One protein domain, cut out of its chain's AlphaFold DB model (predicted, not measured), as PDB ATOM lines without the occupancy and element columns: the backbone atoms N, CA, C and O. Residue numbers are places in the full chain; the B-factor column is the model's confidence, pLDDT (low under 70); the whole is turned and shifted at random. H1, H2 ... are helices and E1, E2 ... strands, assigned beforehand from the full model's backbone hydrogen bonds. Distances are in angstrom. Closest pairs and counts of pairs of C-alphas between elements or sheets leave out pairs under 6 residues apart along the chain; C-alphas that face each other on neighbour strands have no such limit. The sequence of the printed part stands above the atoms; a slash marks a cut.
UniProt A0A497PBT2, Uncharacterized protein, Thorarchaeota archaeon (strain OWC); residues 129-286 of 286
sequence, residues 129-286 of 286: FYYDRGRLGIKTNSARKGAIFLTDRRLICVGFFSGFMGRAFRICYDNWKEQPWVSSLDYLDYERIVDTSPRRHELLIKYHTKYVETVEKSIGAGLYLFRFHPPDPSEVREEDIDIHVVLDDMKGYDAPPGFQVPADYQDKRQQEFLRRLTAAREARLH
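This is residues 129 to 286 of the 286 residues of an uncharacterized protein of Thorarchaeota archaeon (strain OWC) (UniProt A0A497PBT2). A single sheet of eight strands, strongly twisted and curled, folds back on itself into two walls, E1, E2, E3 and E5 in one and E10, E7 and E6 in the other, and curls round the long helix H2. The small hairpin of E8 and E9 lies far from H2, and the loop of residues 252 to 260 sticks out. The 158 printed residues hold ten named strands and two named helices, in the order E1 E2 E3 E4 H1 E5 E6 E7 E8 E9 E10 H2; the class is mixed, and both sheets pair antiparallel. The whole is compact, with a radius of gyration of the C-alphas of 16.2 A, and flat, spanning 51 by 48 by 24 A.

In the branched sheet E1, residues 129 to 137, E2, residues 143 to 151, and E3, residues 154 to 162, form a meander, each strand the antiparallel neighbour of the one before; N 132 and O 148 are 2.8 A apart, N 147 and O 158 2.9 A. E5, residues 185 to 189, is an edge strand beside E3, with N 157 and O 186 at 2.7 A. On the other side of E1 from E2 lies E10, residues 236 to 247, with N 135 and O 246 at 2.7 A. E7, residues 202 to 214, is the antiparallel neighbour of E10, with N 205 and O 243 at 2.8 A. On the other side of E7 from E10 lie two edge strands: E6, residues 193 to 199, with N 197 and O 204 at 2.8 A, and E4, residues 168 to 170, with N 170 and O 212 at 3.0 A. E7 bends by 102 degrees at residue 209 and E10 by 89 degrees at residue 239. H2, residues 265 to 285, is on the sheet; its closest C-alphas to E2 are those of Leu 277 and Leu 150, 6.9 A apart. H1, residues 174 to 178, only grazes the sheet with residues 174 to 176. E8, residues 218 to 220, and E9, residues 223 to 225, form a hairpin with N 223 and O 220 at 3.1 A; E8 is apart from E7. In H2 every O i to N i+4 pair is within hydrogen-bond range; in H1 0 of 1 is, against 2 of 2 O i to N i+3 pairs.

E1 begins at C-alpha 129, (-27.619, -25.560, 47.885), and is 21.2 A long. E2 measures 19.9 A, E3 22.0 A, E6 16.7 A, E7 24.0 A and E10 27.8 A. H2 runs 30.5 A, to C-alpha 285 at (-34.018, -40.706, 41.389).

The C-alphas of Ser 234 and Gly 258, the two farthest apart, are 54.4 A apart. The printed part has no cut. The one long link, 17 residues, joins E10 to H2. The mean pLDDT of the printed part is 74.9; 56 residues are under 70, among them 214 to 231 and 249 to 261.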
ATOM      1  N   PHE A 129     -27.173 -25.581  46.476       86.31
ATOM      2  CA  PHE A 129     -27.619 -25.560  47.885       86.31
ATOM      3  C   PHE A 129     -26.485 -25.765  48.896       86.31
ATOM      4  O   PHE A 129     -26.690 -25.656  50.105       86.31
ATOM      5  N   TYR A 130     -25.290 -26.116  48.424       85.81
ATOM      6  CA  TYR A 130     -24.107 -26.285  49.256       85.81
ATOM      7  C   TYR A 130     -22.867 -25.944  48.443       85.81
ATOM      8  O   TYR A 130     -22.800 -26.244  47.249       85.81
ATOM      9  N   TYR A 131     -21.870 -25.368  49.102       86.56
ATOM     10  CA  TYR A 131     -20.548 -25.196  48.528       86.56
ATOM     11  C   TYR A 131     -19.455 -25.481  49.547       86.56
ATOM     12  O   TYR A 131     -19.661 -25.354  50.753       86.56
ATOM     13  N   ASP A 132     -18.270 -25.813  49.050       84.19
ATOM     14  CA  ASP A 132     -17.070 -25.958  49.858       84.19
ATOM     15  C   ASP A 132     -15.809 -25.744  49.011       84.19
ATOM     16  O   ASP A 132     -15.843 -25.785  47.784       84.19
ATOM     17  N   ARG A 133     -14.666 -25.527  49.654       81.12
ATOM     18  CA  ARG A 133     -13.362 -25.589  49.016       81.12
ATOM     19  C   ARG A 133     -12.844 -27.017  49.038       81.12
ATOM     20  O   ARG A 133     -12.732 -27.657  50.086       81.12
ATOM     21  N   GLY A 134     -12.432 -27.502  47.880       84.06
ATOM     22  CA  GLY A 134     -11.891 -28.841  47.786       84.06
ATOM     23  C   GLY A 134     -11.287 -29.153  46.439       84.06
ATOM     24  O   GLY A 134     -10.895 -28.266  45.673       84.06
ATOM     25  N   ARG A 135     -11.180 -30.452  46.184       85.81
ATOM     26  CA  ARG A 135     -10.632 -31.029  44.973       85.81
ATOM     27  C   ARG A 135     -11.560 -32.098  44.433       85.81
ATOM     28  O   ARG A 135     -12.044 -32.924  45.201       85.81
ATOM     29  N   LEU A 136     -11.744 -32.091  43.122       87.62
ATOM     30  CA  LEU A 136     -12.484 -33.099  42.377       87.62
ATOM     31  C   LEU A 136     -11.580 -33.671  41.284       87.62
ATOM     32  O   LEU A 136     -11.008 -32.914  40.500       87.62
ATOM     33  N   GLY A 137     -11.415 -34.989  41.222       84.69
ATOM     34  CA  GLY A 137     -10.617 -35.598  40.158       84.69
ATOM     35  C   GLY A 137     -10.570 -37.117  40.200       84.69
ATOM     36  O   GLY A 137     -10.819 -37.722  41.232       84.69
ATOM     37  N   ILE A 138     -10.167 -37.733  39.089       82.81
ATOM     38  CA  ILE A 138      -9.930 -39.190  38.990       82.81
ATOM     39  C   ILE A 138      -8.719 -39.616  39.845       82.81
ATOM     40  O   ILE A 138      -8.578 -40.762  40.250       82.81
ATOM     41  N   LYS A 139      -7.806 -38.680  40.127       75.88
ATOM     42  CA  LYS A 139      -6.653 -38.883  41.010       75.88
ATOM     43  C   LYS A 139      -6.489 -37.680  41.921       75.88
ATOM     44  O   LYS A 139      -6.482 -36.549  41.438       75.88
ATOM     45  N   THR A 140      -6.217 -37.913  43.201       66.56
ATOM     46  CA  THR A 140      -6.027 -36.853  44.209       66.56
ATOM     47  C   THR A 140      -4.946 -35.827  43.824       66.56
ATOM     48  O   THR A 140      -5.084 -34.637  44.105       66.56
ATOM     49  N   ASN A 141      -3.886 -36.267  43.132       64.69
ATOM     50  CA  ASN A 141      -2.732 -35.438  42.740       64.69
ATOM     51  C   ASN A 141      -2.879 -34.734  41.376       64.69
ATOM     52  O   ASN A 141      -1.980 -33.991  40.982       64.69
ATOM     53  N   SER A 142      -3.979 -34.989  40.661       67.75
ATOM     54  CA  SER A 142      -4.334 -34.369  39.374       67.75
ATOM     55  C   SER A 142      -5.803 -33.935  39.390       67.75
ATOM     56  O   SER A 142      -6.524 -34.103  38.410       67.75
ATOM     57  N   ALA A 143      -6.255 -33.428  40.534       75.44
ATOM     58  CA  ALA A 143      -7.624 -32.985  40.743       75.44
ATOM     59  C   ALA A 143      -7.765 -31.478  40.491       75.44
ATOM     60  O   ALA A 143      -6.831 -30.695  40.720       75.44
ATOM     61  N   ARG A 144      -8.951 -31.064  40.048       79.19
ATOM     62  CA  ARG A 144      -9.342 -29.660  39.997       79.19
ATOM     63  C   ARG A 144      -9.560 -29.173  41.417       79.19
ATOM     64  O   ARG A 144     -10.417 -29.690  42.119       79.19
ATOM     65  N   LYS A 145      -8.758 -28.201  41.837       79.50
ATOM     66  CA  LYS A 145      -8.798 -27.544  43.140       79.50
ATOM     67  C   LYS A 145      -9.509 -26.202  43.026       79.50
ATOM     68  O   LYS A 145      -9.102 -25.339  42.244       79.50
ATOM     69  N   GLY A 146     -10.530 -25.991  43.843       82.06
ATOM     70  CA  GLY A 146     -11.296 -24.752  43.833       82.06
ATOM     71  C   GLY A 146     -12.567 -24.850  44.656       82.06
ATOM     72  O   GLY A 146     -12.561 -25.461  45.724       82.06
ATOM     73  N   ALA A 147     -13.633 -24.227  44.162       85.31
ATOM     74  CA  ALA A 147     -14.954 -24.296  44.766       85.31
ATOM     75  C   ALA A 147     -15.707 -25.517  44.222       85.31
ATOM     76  O   ALA A 147     -15.771 -25.735  43.012       85.31
ATOM     77  N   ILE A 148     -16.250 -26.316  45.128       88.75
ATOM     78  CA  ILE A 148     -17.150 -27.432  44.869       88.75
ATOM     79  C   ILE A 148     -18.551 -26.966  45.237       88.75
ATOM     80  O   ILE A 148     -18.745 -26.424  46.318       88.75
ATOM     81  N   PHE A 149     -19.514 -27.215  44.363       89.25
ATOM     82  CA  PHE A 149     -20.927 -26.938  44.555       89.25
ATOM     83  C   PHE A 149     -21.707 -28.246  44.486       89.25
ATOM     84  O   PHE A 149     -21.447 -29.080  43.618       89.25
ATOM     85  N   LEU A 150     -22.671 -28.412  45.384       91.62
ATOM     86  CA  LEU A 150     -23.758 -29.366  45.202       91.62
ATOM     87  C   LEU A 150     -24.992 -28.580  44.767       91.62
ATOM     88  O   LEU A 150     -25.380 -27.606  45.423       91.62
ATOM     89  N   THR A 151     -25.573 -29.000  43.651       91.94
ATOM     90  CA  THR A 151     -26.855 -28.519  43.139       91.94
ATOM     91  C   THR A 151     -27.892 -29.615  43.279       91.94
ATOM     92  O   THR A 151     -27.558 -30.766  43.534       91.94
ATOM     93  N   ASP A 152     -29.164 -29.295  43.091       90.00
ATOM     94  CA  ASP A 152     -30.246 -30.282  43.010       90.00
ATOM     95  C   ASP A 152     -30.076 -31.303  41.862       90.00
ATOM     96  O   ASP A 152     -30.809 -32.290  41.806       90.00
ATOM     97  N   ARG A 153     -29.102 -31.110  40.959       88.69
ATOM     98  CA  ARG A 153     -28.876 -31.983  39.796       88.69
ATOM     99  C   ARG A 153     -27.525 -32.683  39.778       88.69
ATOM    100  O   ARG A 153     -27.427 -33.804  39.274       88.69
ATOM    101  N   ARG A 154     -26.473 -32.013  40.244       90.94
ATOM    102  CA  ARG A 154     -25.093 -32.466  40.060       90.94
ATOM    103  C   ARG A 154     -24.133 -31.825  41.047       90.94
ATOM    104  O   ARG A 154     -24.383 -30.794  41.663       90.94
ATOM    105  N   LEU A 155     -22.973 -32.450  41.167       91.50
ATOM    106  CA  LEU A 155     -21.806 -31.839  41.785       91.50
ATOM    107  C   LEU A 155     -21.055 -31.054  40.708       91.50
ATOM    108  O   LEU A 155     -20.840 -31.594  39.630       91.50
ATOM    109  N   ILE A 156     -20.625 -29.824  40.987       88.81
ATOM    110  CA  ILE A 156     -19.798 -29.009  40.084       88.81
ATOM    111  C   ILE A 156     -18.523 -28.592  40.814       88.81
ATOM    112  O   ILE A 156     -18.575 -28.196  41.971       88.81
ATOM    113  N   CYS A 157     -17.372 -28.644  40.154       86.94
ATOM    114  CA  CYS A 157     -16.129 -28.064  40.640       86.94
ATOM    115  C   CYS A 157     -15.613 -27.018  39.652       86.94
ATOM    116  O   CYS A 157     -15.336 -27.323  38.492       86.94
ATOM    117  N   VAL A 158     -15.436 -25.793  40.147       81.88
ATOM    118  CA  VAL A 158     -14.806 -24.681  39.435       81.88
ATOM    119  C   VAL A 158     -13.485 -24.340  40.095       81.88
ATOM    120  O   VAL A 158     -13.392 -24.093  41.300       81.88
ATOM    121  N   GLY A 159     -12.426 -24.325  39.299       77.94
ATOM    122  CA  GLY A 159     -11.103 -24.048  39.821       77.94
ATOM    123  C   GLY A 159     -10.005 -24.397  38.845       77.94
ATOM    124  O   GLY A 159     -10.213 -24.500  37.638       77.94
ATOM    125  N   PHE A 160      -8.815 -24.580  39.395       70.12
ATOM    126  CA  PHE A 160      -7.600 -24.855  38.646       70.12
ATOM    127  C   PHE A 160      -7.048 -26.214  39.036       70.12
ATOM    128  O   PHE A 160      -7.230 -26.680  40.155       70.12
ATOM    129  N   PHE A 161      -6.331 -26.857  38.134       68.69
ATOM    130  CA  PHE A 161      -5.706 -28.134  38.436       68.69
ATOM    131  C   PHE A 161      -4.562 -27.970  39.442       68.69
ATOM    132  O   PHE A 161      -3.666 -27.139  39.270       68.69
ATOM    133  N   SER A 162      -4.569 -28.792  40.491       57.84
ATOM    134  CA  SER A 162      -3.466 -28.881  41.445       57.84
ATOM    135  C   SER A 162      -2.587 -30.088  41.111       57.84
ATOM    136  O   SER A 162      -2.903 -31.188  41.554       57.84
ATOM    137  N   GLY A 163      -1.497 -29.930  40.347       55.19
ATOM    138  CA  GLY A 163      -0.575 -31.054  40.117       55.19
ATOM    139  C   GLY A 163       0.627 -30.793  39.200       55.19
ATOM    140  O   GLY A 163       0.510 -30.100  38.203       55.19
ATOM    141  N   PHE A 164       1.772 -31.420  39.517       50.94
ATOM    142  CA  PHE A 164       3.021 -31.438  38.719       50.94
ATOM    143  C   PHE A 164       2.998 -32.425  37.532       50.94
ATOM    144  O   PHE A 164       3.910 -32.421  36.691       50.94
ATOM    145  N   MET A 165       1.981 -33.292  37.464       49.38
ATOM    146  CA  MET A 165       1.859 -34.339  36.447       49.38
ATOM    147  C   MET A 165       1.462 -33.753  35.089       49.38
ATOM    148  O   MET A 165       0.622 -32.865  35.007       49.38
ATOM    149  N   GLY A 166       2.057 -34.262  34.009       51.50
ATOM    150  CA  GLY A 166       1.788 -33.800  32.640       51.50
ATOM    151  C   GLY A 166       0.484 -34.302  32.019       51.50
ATOM    152  O   GLY A 166       0.384 -34.299  30.799       51.50
ATOM    153  N   ARG A 167      -0.471 -34.771  32.830       58.25
ATOM    154  CA  ARG A 167      -1.785 -35.235  32.372       58.25
ATOM    155  C   ARG A 167      -2.878 -34.626  33.241       58.25
ATOM    156  O   ARG A 167      -2.805 -34.730  34.471       58.25
ATOM    157  N   ALA A 168      -3.861 -34.017  32.592       64.31
ATOM    158  CA  ALA A 168      -5.124 -33.634  33.207       64.31
ATOM    159  C   ALA A 168      -6.232 -34.534  32.679       64.31
ATOM    160  O   ALA A 168      -6.139 -35.085  31.586       64.31
ATOM    161  N   PHE A 169      -7.274 -34.687  33.480       69.56
ATOM    162  CA  PHE A 169      -8.434 -35.483  33.124       69.56
ATOM    163  C   PHE A 169      -9.652 -34.586  33.117       69.56
ATOM    164  O   PHE A 169      -9.751 -33.683  33.950       69.56
ATOM    165  N   ARG A 170     -10.585 -34.882  32.218       73.69
ATOM    166  CA  ARG A 170     -11.916 -34.292  32.240       73.69
ATOM    167  C   ARG A 170     -12.944 -35.389  32.410       73.69
ATOM    168  O   ARG A 170     -12.988 -36.310  31.599       73.69
ATOM    169  N   ILE A 171     -13.741 -35.290  33.470       72.44
ATOM    170  CA  ILE A 171     -14.560 -36.415  33.937       72.44
ATOM    171  C   ILE A 171     -15.777 -36.657  33.037       72.44
ATOM    172  O   ILE A 171     -16.200 -37.802  32.922       72.44
ATOM    173  N   CYS A 172     -16.304 -35.633  32.359       69.81
ATOM    174  CA  CYS A 172     -17.515 -35.764  31.549       69.81
ATOM    175  C   CYS A 172     -17.376 -35.094  30.168       69.81
ATOM    176  O   CYS A 172     -17.223 -33.877  30.067       69.81
ATOM    177  N   TYR A 173     -17.451 -35.906  29.108       64.50
ATOM    178  CA  TYR A 173     -17.377 -35.470  27.708       64.50
ATOM    179  C   TYR A 173     -18.703 -34.938  27.144       64.50
ATOM    180  O   TYR A 173     -18.688 -33.981  26.377       64.50
ATOM    181  N   ASP A 174     -19.856 -35.517  27.501       61.88
ATOM    182  CA  ASP A 174     -21.121 -35.188  26.823       61.88
ATOM    183  C   ASP A 174     -21.543 -33.715  27.005       61.88
ATOM    184  O   ASP A 174     -21.981 -33.108  26.029       61.88
ATOM    185  N   ASN A 175     -21.292 -33.068  28.155       60.81
ATOM    186  CA  ASN A 175     -21.582 -31.625  28.259       60.81
ATOM    187  C   ASN A 175     -20.539 -30.765  27.544       60.81
ATOM    188  O   ASN A 175     -20.798 -29.586  27.348       60.81
ATOM    189  N   TRP A 176     -19.397 -31.301  27.098       61.59
ATOM    190  CA  TRP A 176     -18.568 -30.570  26.134       61.59
ATOM    191  C   TRP A 176     -19.366 -30.323  24.849       61.59
ATOM    192  O   TRP A 176     -19.239 -29.274  24.240       61.59
ATOM    193  N   LYS A 177     -20.251 -31.237  24.440       58.78
ATOM    194  CA  LYS A 177     -21.107 -31.003  23.269       58.78
ATOM    195  C   LYS A 177     -22.174 -29.941  23.531       58.78
ATOM    196  O   LYS A 177     -22.512 -29.199  22.614       58.78
ATOM    197  N   GLU A 178     -22.690 -29.869  24.757       55.81
ATOM    198  CA  GLU A 178     -23.730 -28.906  25.151       55.81
ATOM    199  C   GLU A 178     -23.162 -27.508  25.445       55.81
ATOM    200  O   GLU A 178     -23.786 -26.501  25.121       55.81
ATOM    201  N   GLN A 179     -21.973 -27.441  26.044       57.62
ATOM    202  CA  GLN A 179     -21.308 -26.216  26.496       57.62
ATOM    203  C   GLN A 179     -19.804 -26.263  26.159       57.62
ATOM    204  O   GLN A 179     -18.956 -26.284  27.059       57.62
ATOM    205  N   PRO A 180     -19.437 -26.286  24.861       52.16
ATOM    206  CA  PRO A 180     -18.065 -26.543  24.414       52.16
ATOM    207  C   PRO A 180     -17.033 -25.512  24.859       52.16
ATOM    208  O   PRO A 180     -15.836 -25.783  24.785       52.16
ATOM    209  N   TRP A 181     -17.493 -24.350  25.317       52.22
ATOM    210  CA  TRP A 181     -16.665 -23.257  25.807       52.22
ATOM    211  C   TRP A 181     -16.344 -23.347  27.304       52.22
ATOM    212  O   TRP A 181     -15.389 -22.719  27.745       52.22
ATOM    213  N   VAL A 182     -17.068 -24.135  28.108       52.81
ATOM    214  CA  VAL A 182     -16.856 -24.161  29.566       52.81
ATOM    215  C   VAL A 182     -15.815 -25.215  29.946       52.81
ATOM    216  O   VAL A 182     -16.097 -26.221  30.594       52.81
ATOM    217  N   SER A 183     -14.577 -25.018  29.509       56.00
ATOM    218  CA  SER A 183     -13.448 -25.927  29.750       56.00
ATOM    219  C   SER A 183     -12.998 -26.041  31.215       56.00
ATOM    220  O   SER A 183     -12.368 -27.013  31.644       56.00
ATOM    221  N   SER A 184     -13.337 -25.027  32.008       61.84
ATOM    222  CA  SER A 184     -12.812 -24.806  33.355       61.84
ATOM    223  C   SER A 184     -13.589 -25.524  34.469       61.84
ATOM    224  O   SER A 184     -13.291 -25.312  35.651       61.84
ATOM    225  N   LEU A 185     -14.543 -26.390  34.109       73.44
ATOM    226  CA  LEU A 185     -15.430 -27.085  35.040       73.44
ATOM    227  C   LEU A 185     -15.357 -28.603  34.900       73.44
ATOM    228  O   LEU A 185     -15.357 -29.148  33.794       73.44
ATOM    229  N   ASP A 186     -15.396 -29.270  36.049       80.25
ATOM    230  CA  ASP A 186     -15.751 -30.682  36.165       80.25
ATOM    231  C   ASP A 186     -17.103 -30.788  36.870       80.25
ATOM    232  O   ASP A 186     -17.400 -30.001  37.765       80.25
ATOM    233  N   TYR A 187     -17.926 -31.757  36.487       85.06
ATOM    234  CA  TYR A 187     -19.191 -32.024  37.164       85.06
ATOM    235  C   TYR A 187     -19.483 -33.523  37.194       85.06
ATOM    236  O   TYR A 187     -18.978 -34.270  36.354       85.06
ATOM    237  N   LEU A 188     -20.299 -33.951  38.153       88.88
ATOM    238  CA  LEU A 188     -20.798 -35.318  38.286       88.88
ATOM    239  C   LEU A 188     -22.324 -35.292  38.338       88.88
ATOM    240  O   LEU A 188     -22.892 -34.741  39.284       88.88
ATOM    241  N   ASP A 189     -22.979 -35.904  37.356       89.44
ATOM    242  CA  ASP A 189     -24.434 -36.051  37.343       89.44
ATOM    243  C   ASP A 189     -24.851 -37.139  38.336       89.44
ATOM    244  O   ASP A 189     -24.333 -38.255  38.304       89.44
ATOM    245  N   TYR A 190     -25.803 -36.851  39.222       91.81
ATOM    246  CA  TYR A 190     -26.152 -37.790  40.297       91.81
ATOM    247  C   TYR A 190     -26.665 -39.146  39.805       91.81
ATOM    248  O   TYR A 190     -26.404 -40.170  40.435       91.81
ATOM    249  N   GLU A 191     -27.314 -39.165  38.642       90.19
ATOM    250  CA  GLU A 191     -27.820 -40.373  37.981       90.19
ATOM    251  C   GLU A 191     -26.702 -41.339  37.554       90.19
ATOM    252  O   GLU A 191     -26.939 -42.534  37.398       90.19
ATOM    253  N   ARG A 192     -25.471 -40.841  37.392       90.75
ATOM    254  CA  ARG A 192     -24.299 -41.626  36.975       90.75
ATOM    255  C   ARG A 192     -23.439 -42.085  38.159       90.75
ATOM    256  O   ARG A 192     -22.467 -42.819  37.971       90.75
ATOM    257  N   ILE A 193     -23.786 -41.671  39.381       92.94
ATOM    258  CA  ILE A 193     -23.138 -42.141  40.609       92.94
ATOM    259  C   ILE A 193     -23.623 -43.561  40.918       92.94
ATOM    260  O   ILE A 193     -24.787 -43.775  41.277       92.94
ATOM    261  N   VAL A 194     -22.696 -44.512  40.809       93.69
ATOM    262  CA  VAL A 194     -22.914 -45.938  41.075       93.69
ATOM    263  C   VAL A 194     -22.854 -46.213  42.574       93.69
ATOM    264  O   VAL A 194     -23.746 -46.865  43.108       93.69
ATOM    265  N   ASP A 195     -21.822 -45.704  43.248       94.31
ATOM    266  CA  ASP A 195     -21.605 -45.908  44.681       94.31
ATOM    267  C   ASP A 195     -20.792 -44.757  45.299       94.31
ATOM    268  O   ASP A 195     -20.071 -44.039  44.602       94.31
ATOM    269  N   THR A 196     -20.891 -44.590  46.617       93.25
ATOM    270  CA  THR A 196     -20.130 -43.605  47.393       93.25
ATOM    271  C   THR A 196     -19.541 -44.249  48.642       93.25
ATOM    272  O   THR A 196     -20.265 -44.793  49.470       93.25
ATOM    273  N   SER A 197     -18.229 -44.129  48.818       91.56
ATOM    274  CA  SER A 197     -17.485 -44.721  49.929       91.56
ATOM    275  C   SER A 197     -16.679 -43.650  50.676       91.56
ATOM    276  O   SER A 197     -15.707 -43.121  50.123       91.56
ATOM    277  N   PRO A 198     -17.029 -43.308  51.931       89.44
ATOM    278  CA  PRO A 198     -16.228 -42.391  52.732       89.44
ATOM    279  C   PRO A 198     -14.889 -43.038  53.113       89.44
ATOM    280  O   PRO A 198     -14.829 -44.182  53.563       89.44
ATOM    281  N   ARG A 199     -13.799 -42.290  52.956       85.81
ATOM    282  CA  ARG A 199     -12.445 -42.649  53.388       85.81
ATOM    283  C   ARG A 199     -11.885 -41.547  54.277       85.81
ATOM    284  O   ARG A 199     -12.421 -40.444  54.349       85.81
ATOM    285  N   ARG A 200     -10.770 -41.829  54.950       81.69
ATOM    286  CA  ARG A 200     -10.085 -40.838  55.782       81.69
ATOM    287  C   ARG A 200      -9.672 -39.632  54.922       81.69
ATOM    288  O   ARG A 200      -8.797 -39.771  54.074       81.69
ATOM    289  N   HIS A 201     -10.278 -38.471  55.176       78.50
ATOM    290  CA  HIS A 201     -10.035 -37.195  54.484       78.50
ATOM    291  C   HIS A 201     -10.501 -37.108  53.014       78.50
ATOM    292  O   HIS A 201     -10.250 -36.092  52.371       78.50
ATOM    293  N   GLU A 202     -11.197 -38.112  52.469       87.25
ATOM    294  CA  GLU A 202     -11.726 -38.066  51.095       87.25
ATOM    295  C   GLU A 202     -13.014 -38.881  50.932       87.25
ATOM    296  O   GLU A 202     -13.203 -39.906  51.581       87.25
ATOM    297  N   LEU A 203     -13.898 -38.461  50.032       90.25
ATOM    298  CA  LEU A 203     -15.020 -39.264  49.560       90.25
ATOM    299  C   LEU A 203     -14.657 -39.875  48.204       90.25
ATOM    300  O   LEU A 203     -14.351 -39.145  47.261       90.25
ATOM    301  N   LEU A 204     -14.710 -41.203  48.112       92.81
ATOM    302  CA  LEU A 204     -14.596 -41.903  46.839       92.81
ATOM    303  C   LEU A 204     -15.988 -42.085  46.237       92.81
ATOM    304  O   LEU A 204     -16.886 -42.598  46.901       92.81
ATOM    305  N   ILE A 205     -16.159 -41.690  44.983       93.62
ATOM    306  CA  ILE A 205     -17.399 -41.850  44.229       93.62
ATOM    307  C   ILE A 205     -17.106 -42.771  43.051       93.62
ATOM    308  O   ILE A 205     -16.346 -42.398  42.159       93.62
ATOM    309  N   LYS A 206     -17.729 -43.949  43.021       94.25
ATOM    310  CA  LYS A 206     -17.717 -44.799  41.834       94.25
ATOM    311  C   LYS A 206     -18.710 -44.220  40.832       94.25
ATOM    312  O   LYS A 206     -19.903 -44.110  41.125       94.25
ATOM    313  N   TYR A 207     -18.220 -43.817  39.669       92.62
ATOM    314  CA  TYR A 207     -18.959 -43.003  38.713       92.62
ATOM    315  C   TYR A 207     -18.870 -43.608  37.314       92.62
ATOM    316  O   TYR A 207     -17.775 -43.853  36.810       92.62
ATOM    317  N   HIS A 208     -20.019 -43.846  36.684       91.00
ATOM    318  CA  HIS A 208     -20.074 -44.378  35.328       91.00
ATOM    319  C   HIS A 208     -19.973 -43.231  34.326       91.00
ATOM    320  O   HIS A 208     -20.933 -42.471  34.180       91.00
ATOM    321  N   THR A 209     -18.840 -43.066  33.637       85.75
ATOM    322  CA  THR A 209     -18.617 -41.868  32.815       85.75
ATOM    323  C   THR A 209     -17.992 -42.095  31.452       85.75
ATOM    324  O   THR A 209     -17.331 -43.097  31.215       85.75
ATOM    325  N   LYS A 210     -18.145 -41.076  30.595       82.06
ATOM    326  CA  LYS A 210     -17.297 -40.819  29.431       82.06
ATOM    327  C   LYS A 210     -16.284 -39.735  29.783       82.06
ATOM    328  O   LYS A 210     -16.679 -38.575  29.923       82.06
ATOM    329  N   TYR A 211     -15.010 -40.090  29.914       78.06
ATOM    330  CA  TYR A 211     -13.936 -39.161  30.271       78.06
ATOM    331  C   TYR A 211     -12.861 -39.081  29.187       78.06
ATOM    332  O   TYR A 211     -12.781 -39.925  28.295       78.06
ATOM    333  N   VAL A 212     -12.020 -38.052  29.289       73.25
ATOM    334  CA  VAL A 212     -10.874 -37.828  28.398       73.25
ATOM    335  C   VAL A 212      -9.605 -37.654  29.231       73.25
ATOM    336  O   VAL A 212      -9.607 -36.965  30.258       73.25
ATOM    337  N   GLU A 213      -8.513 -38.274  28.784       73.62
ATOM    338  CA  GLU A 213      -7.161 -38.076  29.313       73.62
ATOM    339  C   GLU A 213      -6.420 -37.072  28.421       73.62
ATOM    340  O   GLU A 213      -5.975 -37.408  27.329       73.62
ATOM    341  N   THR A 214      -6.284 -35.826  28.874       64.06
ATOM    342  CA  THR A 214      -5.631 -34.766  28.100       64.06
ATOM    343  C   THR A 214      -4.126 -34.776  28.341       64.06
ATOM    344  O   THR A 214      -3.649 -34.739  29.483       64.06
ATOM    345  N   VAL A 215      -3.365 -34.763  27.248       56.97
ATOM    346  CA  VAL A 215      -1.905 -34.645  27.256       56.97
ATOM    347  C   VAL A 215      -1.520 -33.284  26.690       56.97
ATOM    348  O   VAL A 215      -1.157 -33.163  25.530       56.97
ATOM    349  N   GLU A 216      -1.565 -32.241  27.515       52.62
ATOM    350  CA  GLU A 216      -0.827 -31.019  27.199       52.62
ATOM    351  C   GLU A 216      -0.443 -30.268  28.474       52.62
ATOM    352  O   GLU A 216      -1.279 -29.799  29.246       52.62
ATOM    353  N   LYS A 217       0.867 -30.194  28.716       53.28
ATOM    354  CA  LYS A 217       1.473 -29.474  29.836       53.28
ATOM    355  C   LYS A 217       2.183 -28.255  29.271       53.28
ATOM    356  O   LYS A 217       3.282 -28.386  28.741       53.28
ATOM    357  N   SER A 218       1.606 -27.068  29.444       52.62
ATOM    358  CA  SER A 218       2.364 -25.827  29.275       52.62
ATOM    359  C   SER A 218       2.925 -25.401  30.633       52.62
ATOM    360  O   SER A 218       2.194 -25.148  31.591       52.62
ATOM    361  N   ILE A 219       4.254 -25.413  30.764       45.75
ATOM    362  CA  ILE A 219       4.928 -24.955  31.981       45.75
ATOM    363  C   ILE A 219       5.130 -23.447  31.859       45.75
ATOM    364  O   ILE A 219       6.088 -22.996  31.238       45.75
ATOM    365  N   GLY A 220       4.238 -22.675  32.476       43.44
ATOM    366  CA  GLY A 220       4.428 -21.249  32.728       43.44
ATOM    367  C   GLY A 220       4.494 -20.975  34.232       43.44
ATOM    368  O   GLY A 220       3.468 -20.959  34.903       43.44
ATOM    369  N   ALA A 221       5.701 -20.778  34.774       39.78
ATOM    370  CA  ALA A 221       5.995 -20.247  36.120       39.78
ATOM    371  C   ALA A 221       5.063 -20.651  37.280       39.78
ATOM    372  O   ALA A 221       4.508 -19.815  37.999       39.78
ATOM    373  N   GLY A 222       4.929 -21.956  37.502       41.06
ATOM    374  CA  GLY A 222       4.249 -22.487  38.685       41.06
ATOM    375  C   GLY A 222       2.720 -22.430  38.634       41.06
ATOM    376  O   GLY A 222       2.085 -22.810  39.617       41.06
ATOM    377  N   LEU A 223       2.123 -22.009  37.513       46.75
ATOM    378  CA  LEU A 223       0.733 -22.309  37.171       46.75
ATOM    379  C   LEU A 223       0.697 -23.401  36.107       46.75
ATOM    380  O   LEU A 223       1.374 -23.323  35.084       46.75
ATOM    381  N   TYR A 224      -0.127 -24.412  36.354       51.34
ATOM    382  CA  TYR A 224      -0.457 -25.422  35.363       51.34
ATOM    383  C   TYR A 224      -1.644 -24.909  34.559       51.34
ATOM    384  O   TYR A 224      -2.777 -24.930  35.039       51.34
ATOM    385  N   LEU A 225      -1.363 -24.391  33.366       49.53
ATOM    386  CA  LEU A 225      -2.391 -24.078  32.386       49.53
ATOM    387  C   LEU A 225      -2.556 -25.306  31.497       49.53
ATOM    388  O   LEU A 225      -1.644 -25.683  30.753       49.53
ATOM    389  N   PHE A 226      -3.717 -25.931  31.632       52.56
ATOM    390  CA  PHE A 226      -4.178 -26.989  30.753       52.56
ATOM    391  C   PHE A 226      -5.039 -26.327  29.685       52.56
ATOM    392  O   PHE A 226      -5.995 -25.630  30.019       52.56
ATOM    393  N   ARG A 227      -4.661 -26.487  28.417       54.50
ATOM    394  CA  ARG A 227      -5.525 -26.111  27.302       54.50
ATOM    395  C   ARG A 227      -6.382 -27.309  26.957       54.50
ATOM    396  O   ARG A 227      -5.863 -28.401  26.735       54.50
ATOM    397  N   PHE A 228      -7.685 -27.092  26.933       57.03
ATOM    398  CA  PHE A 228      -8.650 -28.114  26.588       57.03
ATOM    399  C   PHE A 228      -9.225 -27.783  25.218       57.03
ATOM    400  O   PHE A 228     -10.009 -26.853  25.053       57.03
ATOM    401  N   HIS A 229      -8.809 -28.550  24.218       61.56
ATOM    402  CA  HIS A 229      -9.457 -28.563  22.913       61.56
ATOM    403  C   HIS A 229     -10.533 -29.650  22.895       61.56
ATOM    404  O   HIS A 229     -10.347 -30.656  23.585       61.56
ATOM    405  N   PRO A 230     -11.638 -29.473  22.138       66.81
ATOM    406  CA  PRO A 230     -12.606 -30.540  21.929       66.81
ATOM    407  C   PRO A 230     -11.856 -31.815  21.529       66.81
ATOM    408  O   PRO A 230     -11.138 -31.786  20.526       66.81
ATOM    409  N   PRO A 231     -11.942 -32.887  22.330       68.88
ATOM    410  CA  PRO A 231     -11.106 -34.051  22.114       68.88
ATOM    411  C   PRO A 231     -11.600 -34.820  20.896       68.88
ATOM    412  O   PRO A 231     -12.797 -34.805  20.579       68.88
ATOM    413  N   ASP A 232     -10.680 -35.509  20.226       74.38
ATOM    414  CA  ASP A 232     -11.052 -36.483  19.207       74.38
ATOM    415  C   ASP A 232     -11.946 -37.554  19.874       74.38
ATOM    416  O   ASP A 232     -11.608 -38.034  20.961       74.38
ATOM    417  N   PRO A 233     -13.094 -37.943  19.281       79.94
ATOM    418  CA  PRO A 233     -13.952 -38.992  19.833       79.94
ATOM    419  C   PRO A 233     -13.223 -40.301  20.175       79.94
ATOM    420  O   PRO A 233     -13.689 -41.039  21.039       79.94
ATOM    421  N   SER A 234     -12.088 -40.590  19.529       78.50
ATOM    422  CA  SER A 234     -11.238 -41.751  19.821       78.50
ATOM    423  C   SER A 234     -10.457 -41.663  21.143       78.50
ATOM    424  O   SER A 234     -10.013 -42.691  21.653       78.50
ATOM    425  N   GLU A 235     -10.313 -40.472  21.731       76.69
ATOM    426  CA  GLU A 235      -9.683 -40.259  23.044       76.69
ATOM    427  C   GLU A 235     -10.670 -40.425  24.210       76.69
ATOM    428  O   GLU A 235     -10.260 -40.492  25.375       76.69
ATOM    429  N   VAL A 236     -11.970 -40.495  23.908       81.31
ATOM    430  CA  VAL A 236     -13.040 -40.642  24.899       81.31
ATOM    431  C   VAL A 236     -13.119 -42.096  25.356       81.31
ATOM    432  O   VAL A 236     -13.301 -43.010  24.552       81.31
ATOM    433  N   ARG A 237     -13.026 -42.317  26.667       83.31
ATOM    434  CA  ARG A 237     -13.179 -43.636  27.294       83.31
ATOM    435  C   ARG A 237     -14.474 -43.688  28.083       83.31
ATOM    436  O   ARG A 237     -14.782 -42.734  28.793       83.31
ATOM    437  N   GLU A 238     -15.204 -44.793  27.970       88.00
ATOM    438  CA  GLU A 238     -16.439 -45.043  28.715       88.00
ATOM    439  C   GLU A 238     -16.254 -46.231  29.657       88.00
ATOM    440  O   GLU A 238     -16.036 -47.351  29.199       88.00
ATOM    441  N   GLU A 239     -16.300 -45.986  30.964       88.81
ATOM    442  CA  GLU A 239     -16.135 -47.016  31.995       88.81
ATOM    443  C   GLU A 239     -16.556 -46.492  33.378       88.81
ATOM    444  O   GLU A 239     -16.808 -45.298  33.580       88.81
ATOM    445  N   ASP A 240     -16.619 -47.406  34.344       90.75
ATOM    446  CA  ASP A 240     -16.706 -47.050  35.754       90.75
ATOM    447  C   ASP A 240     -15.336 -46.564  36.236       90.75
ATOM    448  O   ASP A 240     -14.350 -47.299  36.164       90.75
ATOM    449  N   ILE A 241     -15.289 -45.354  36.788       88.62
ATOM    450  CA  ILE A 241     -14.079 -44.793  37.385       88.62
ATOM    451  C   ILE A 241     -14.311 -44.375  38.829       88.62
ATOM    452  O   ILE A 241     -15.415 -44.016  39.237       88.62
ATOM    453  N   ASP A 242     -13.222 -44.365  39.581       91.19
ATOM    454  CA  ASP A 242     -13.183 -43.830  40.930       91.19
ATOM    455  C   ASP A 242     -12.875 -42.327  40.883       91.19
ATOM    456  O   ASP A 242     -11.808 -41.896  40.437       91.19
ATOM    457  N   ILE A 243     -13.821 -41.512  41.348       90.75
ATOM    458  CA  ILE A 243     -13.663 -40.069  41.507       90.75
ATOM    459  C   ILE A 243     -13.384 -39.737  42.966       90.75
ATOM    460  O   ILE A 243     -14.147 -40.076  43.867       90.75
ATOM    461  N   HIS A 244     -12.297 -39.014  43.187       90.81
ATOM    462  CA  HIS A 244     -11.890 -38.511  44.483       90.81
ATOM    463  C   HIS A 244     -12.462 -37.112  44.702       90.81
ATOM    464  O   HIS A 244     -12.163 -36.178  43.949       90.81
ATOM    465  N   VAL A 245     -13.237 -36.964  45.774       90.88
ATOM    466  CA  VAL A 245     -13.662 -35.676  46.317       90.88
ATOM    467  C   VAL A 245     -12.930 -35.443  47.633       90.88
ATOM    468  O   VAL A 245     -13.138 -36.160  48.610       90.88
ATOM    469  N   VAL A 246     -12.069 -34.431  47.676       88.06
ATOM    470  CA  VAL A 246     -11.294 -34.073  48.871       88.06
ATOM    471  C   VAL A 246     -11.682 -32.673  49.304       88.06
ATOM    472  O   VAL A 246     -11.413 -31.718  48.583       88.06
ATOM    473  N   LEU A 247     -12.282 -32.525  50.481       84.69
ATOM    474  CA  LEU A 247     -12.480 -31.203  51.075       84.69
ATOM    475  C   LEU A 247     -11.128 -30.734  51.615       84.69
ATOM    476  O   LEU A 247     -10.485 -31.468  52.364       84.69
ATOM    477  N   ASP A 248     -10.659 -29.553  51.207       75.75
ATOM    478  CA  ASP A 248      -9.341 -29.085  51.639       75.75
ATOM    479  C   ASP A 248      -9.336 -28.913  53.175       75.75
ATOM    480  O   ASP A 248     -10.255 -28.330  53.768       75.75
ATOM    481  N   ASP A 249      -8.284 -29.439  53.812       65.00
ATOM    482  CA  ASP A 249      -8.033 -29.249  55.237       65.00
ATOM    483  C   ASP A 249      -7.820 -27.762  55.542       65.00
ATOM    484  O   ASP A 249      -7.073 -27.062  54.856       65.00
ATOM    485  N   MET A 250      -8.368 -27.305  56.668       53.88
ATOM    486  CA  MET A 250      -8.021 -25.998  57.240       53.88
ATOM    487  C   MET A 250      -6.566 -25.920  57.742       53.88
ATOM    488  O   MET A 250      -6.063 -24.842  58.065       53.88
ATOM    489  N   LYS A 251      -5.882 -27.066  57.865       45.19
ATOM    490  CA  LYS A 251      -4.536 -27.169  58.434       45.19
ATOM    491  C   LYS A 251      -3.496 -26.742  57.408       45.19
ATOM    492  O   LYS A 251      -2.937 -27.560  56.687       45.19
ATOM    493  N   GLY A 252      -3.205 -25.452  57.366       40.56
ATOM    494  CA  GLY A 252      -2.005 -24.997  56.674       40.56
ATOM    495  C   GLY A 252      -1.855 -23.497  56.560       40.56
ATOM    496  O   GLY A 252      -0.720 -23.039  56.548       40.56
ATOM    497  N   TYR A 253      -2.954 -22.740  56.505       39.88
ATOM    498  CA  TYR A 253      -2.826 -21.316  56.196       39.88
ATOM    499  C   TYR A 253      -3.657 -20.372  57.083       39.88
ATOM    500  O   TYR A 253      -3.105 -19.360  57.497       39.88
ATOM    501  N   ASP A 254      -4.900 -20.676  57.484       48.28
ATOM    502  CA  ASP A 254      -5.853 -19.554  57.624       48.28
ATOM    503  C   ASP A 254      -6.888 -19.635  58.776       48.28
ATOM    504  O   ASP A 254      -7.932 -18.985  58.708       48.28
ATOM    505  N   ALA A 255      -6.648 -20.383  59.862       49.44
ATOM    506  CA  ALA A 255      -7.493 -20.224  61.059       49.44
ATOM    507  C   ALA A 255      -7.219 -18.842  61.701       49.44
ATOM    508  O   ALA A 255      -6.044 -18.512  61.904       49.44
ATOM    509  N   PRO A 256      -8.245 -18.031  62.045       49.78
ATOM    510  CA  PRO A 256      -8.036 -16.784  62.773       49.78
ATOM    511  C   PRO A 256      -7.174 -17.029  64.018       49.78
ATOM    512  O   PRO A 256      -7.346 -18.067  64.667       49.78
ATOM    513  N   PRO A 257      -6.267 -16.108  64.393       49.41
ATOM    514  CA  PRO A 257      -5.497 -16.246  65.623       49.41
ATOM    515  C   PRO A 257      -6.422 -16.543  66.815       49.41
ATOM    516  O   PRO A 257      -7.330 -15.770  67.105       49.41
ATOM    517  N   GLY A 258      -6.216 -17.684  67.481       54.84
ATOM    518  CA  GLY A 258      -7.036 -18.133  68.615       54.84
ATOM    519  C   GLY A 258      -8.206 -19.069  68.274       54.84
ATOM    520  O   GLY A 258      -8.802 -19.627  69.192       54.84
ATOM    521  N   PHE A 259      -8.510 -19.312  66.995       59.59
ATOM    522  CA  PHE A 259      -9.505 -20.311  66.602       59.59
ATOM    523  C   PHE A 259      -8.895 -21.720  66.626       59.59
ATOM    524  O   PHE A 259      -8.064 -22.075  65.787       59.59
ATOM    525  N   GLN A 260      -9.307 -22.541  67.593       61.34
ATOM    526  CA  GLN A 260      -8.952 -23.958  67.628       61.34
ATOM    527  C   GLN A 260      -9.934 -24.749  66.768       61.34
ATOM    528  O   GLN A 260     -11.102 -24.891  67.119       61.34
ATOM    529  N   VAL A 261      -9.449 -25.279  65.645       65.62
ATOM    530  CA  VAL A 261     -10.224 -26.202  64.808       65.62
ATOM    531  C   VAL A 261     -10.441 -27.502  65.595       65.62
ATOM    532  O   VAL A 261      -9.444 -28.135  65.962       65.62
ATOM    533  N   PRO A 262     -11.694 -27.921  65.862       71.38
ATOM    534  CA  PRO A 262     -11.965 -29.182  66.545       71.38
ATOM    535  C   PRO A 262     -11.303 -30.365  65.834       71.38
ATOM    536  O   PRO A 262     -11.216 -30.398  64.606       71.38
ATOM    537  N   ALA A 263     -10.852 -31.364  66.597       75.94
ATOM    538  CA  ALA A 263     -10.168 -32.527  66.031       75.94
ATOM    539  C   ALA A 263     -11.046 -33.326  65.046       75.94
ATOM    540  O   ALA A 263     -10.515 -33.905  64.104       75.94
ATOM    541  N   ASP A 264     -12.367 -33.305  65.245       79.19
ATOM    542  CA  ASP A 264     -13.382 -33.992  64.437       79.19
ATOM    543  C   ASP A 264     -14.021 -33.099  63.358       79.19
ATOM    544  O   ASP A 264     -14.956 -33.505  62.670       79.19
ATOM    545  N   TYR A 265     -13.541 -31.863  63.207       77.06
ATOM    546  CA  TYR A 265     -14.145 -30.872  62.320       77.06
ATOM    547  C   TYR A 265     -14.173 -31.324  60.857       77.06
ATOM    548  O   TYR A 265     -15.182 -31.173  60.168       77.06
ATOM    549  N   GLN A 266     -13.068 -31.906  60.391       77.75
ATOM    550  CA  GLN A 266     -12.956 -32.397  59.022       77.75
ATOM    551  C   GLN A 266     -13.900 -33.578  58.770       77.75
ATOM    552  O   GLN A 266     -14.557 -33.622  57.731       77.75
ATOM    553  N   ASP A 267     -14.027 -34.482  59.742       79.56
ATOM    554  CA  ASP A 267     -14.923 -35.635  59.648       79.56
ATOM    555  C   ASP A 267     -16.389 -35.180  59.610       79.56
ATOM    556  O   ASP A 267     -17.160 -35.652  58.776       79.56
ATOM    557  N   LYS A 268     -16.771 -34.194  60.434       82.50
ATOM    558  CA  LYS A 268     -18.117 -33.593  60.406       82.50
ATOM    559  C   LYS A 268     -18.438 -32.933  59.066       82.50
ATOM    560  O   LYS A 268     -19.536 -33.123  58.550       82.50
ATOM    561  N   ARG A 269     -17.493 -32.183  58.484       83.44
ATOM    562  CA  ARG A 269     -17.658 -31.573  57.151       83.44
ATOM    563  C   ARG A 269     -17.853 -32.625  56.071       83.44
ATOM    564  O   ARG A 269     -18.762 -32.511  55.257       83.44
ATOM    565  N   GLN A 270     -17.038 -33.674  56.097       84.62
ATOM    566  CA  GLN A 270     -17.148 -34.776  55.152       84.62
ATOM    567  C   GLN A 270     -18.482 -35.527  55.292       84.62
ATOM    568  O   GLN A 270     -19.105 -35.859  54.283       84.62
ATOM    569  N   GLN A 271     -18.939 -35.779  56.520       86.06
ATOM    570  CA  GLN A 271     -20.231 -36.414  56.781       86.06
ATOM    571  C   GLN A 271     -21.398 -35.551  56.302       86.06
ATOM    572  O   GLN A 271     -22.321 -36.075  55.685       86.06
ATOM    573  N   GLU A 272     -21.354 -34.239  56.539       88.06
ATOM    574  CA  GLU A 272     -22.387 -33.318  56.063       88.06
ATOM    575  C   GLU A 272     -22.411 -33.233  54.534       88.06
ATOM    576  O   GLU A 272     -23.483 -33.285  53.930       88.06
ATOM    577  N   PHE A 273     -21.237 -33.169  53.901       89.62
ATOM    578  CA  PHE A 273     -21.107 -33.228  52.449       89.62
ATOM    579  C   PHE A 273     -21.753 -34.496  51.884       89.62
ATOM    580  O   PHE A 273     -22.589 -34.420  50.986       89.62
ATOM    581  N   LEU A 274     -21.402 -35.659  52.446       91.19
ATOM    582  CA  LEU A 274     -21.959 -36.946  52.036       91.19
ATOM    583  C   LEU A 274     -23.474 -36.990  52.253       91.19
ATOM    584  O   LEU A 274     -24.203 -37.367  51.343       91.19
ATOM    585  N   ARG A 275     -23.963 -36.546  53.415       91.94
ATOM    586  CA  ARG A 275     -25.398 -36.506  53.726       91.94
ATOM    587  C   ARG A 275     -26.176 -35.695  52.691       91.94
ATOM    588  O   ARG A 275     -27.225 -36.141  52.232       91.94
ATOM    589  N   ARG A 276     -25.675 -34.513  52.321       91.31
ATOM    590  CA  ARG A 276     -26.312 -33.644  51.323       91.31
ATOM    591  C   ARG A 276     -26.241 -34.220  49.914       91.31
ATOM    592  O   ARG A 276     -27.239 -34.171  49.203       91.31
ATOM    593  N   LEU A 277     -25.097 -34.789  49.533       92.69
ATOM    594  CA  LEU A 277     -24.927 -35.466  48.248       92.69
ATOM    595  C   LEU A 277     -25.918 -36.630  48.106       92.69
ATOM    596  O   LEU A 277     -26.609 -36.721  47.094       92.69
ATOM    597  N   THR A 278     -26.013 -37.489  49.122       92.19
ATOM    598  CA  THR A 278     -26.934 -38.630  49.128       92.19
ATOM    599  C   THR A 278     -28.382 -38.166  49.036       92.19
ATOM    600  O   THR A 278     -29.104 -38.642  48.166       92.19
ATOM    601  N   ALA A 279     -28.787 -37.190  49.855       91.50
ATOM    602  CA  ALA A 279     -30.150 -36.664  49.834       91.50
ATOM    603  C   ALA A 279     -30.532 -36.071  48.467       91.50
ATOM    604  O   ALA A 279     -31.625 -36.326  47.967       91.50
ATOM    605  N   ALA A 280     -29.630 -35.312  47.837       90.88
ATOM    606  CA  ALA A 280     -29.883 -34.726  46.524       90.88
ATOM    607  C   ALA A 280     -29.934 -35.783  45.411       90.88
ATOM    608  O   ALA A 280     -30.785 -35.713  44.526       90.88
ATOM    609  N   ARG A 281     -29.078 -36.811  45.484       91.88
ATOM    610  CA  ARG A 281     -29.132 -37.957  44.569       91.88
ATOM    611  C   ARG A 281     -30.445 -38.726  44.704       91.88
ATOM    612  O   ARG A 281     -31.061 -39.037  43.692       91.88
ATOM    613  N   GLU A 282     -30.874 -39.032  45.925       91.62
ATOM    614  CA  GLU A 282     -32.133 -39.744  46.180       91.62
ATOM    615  C   GLU A 282     -33.341 -38.945  45.687       91.62
ATOM    616  O   GLU A 282     -34.181 -39.494  44.982       91.62
ATOM    617  N   ALA A 283     -33.385 -37.639  45.970       89.62
ATOM    618  CA  ALA A 283     -34.447 -36.756  45.491       89.62
ATOM    619  C   ALA A 283     -34.526 -36.669  43.958       89.62
ATOM    620  O   ALA A 283     -35.574 -36.337  43.420       89.62
ATOM    621  N   ARG A 284     -33.427 -36.946  43.246       86.00
ATOM    622  CA  ARG A 284     -33.388 -36.930  41.780       86.00
ATOM    623  C   ARG A 284     -33.855 -38.243  41.149       86.00
ATOM    624  O   ARG A 284     -34.349 -38.228  40.022       86.00
ATOM    625  N   LEU A 285     -33.662 -39.360  41.849       83.75
ATOM    626  CA  LEU A 285     -34.018 -40.706  41.389       83.75
ATOM    627  C   LEU A 285     -35.489 -41.079  41.672       83.75
ATOM    628  O   LEU A 285     -35.934 -42.134  41.214       83.75
ATOM    629  N   HIS A 286     -36.226 -40.238  42.405       77.19
ATOM    630  CA  HIS A 286     -37.618 -40.435  42.826       77.19
ATOM    631  C   HIS A 286     -38.515 -39.273  42.396       77.19
ATOM    632  O   HIS A 286     -39.707 -39.546  42.133       77.19
TER     633      HIS A 286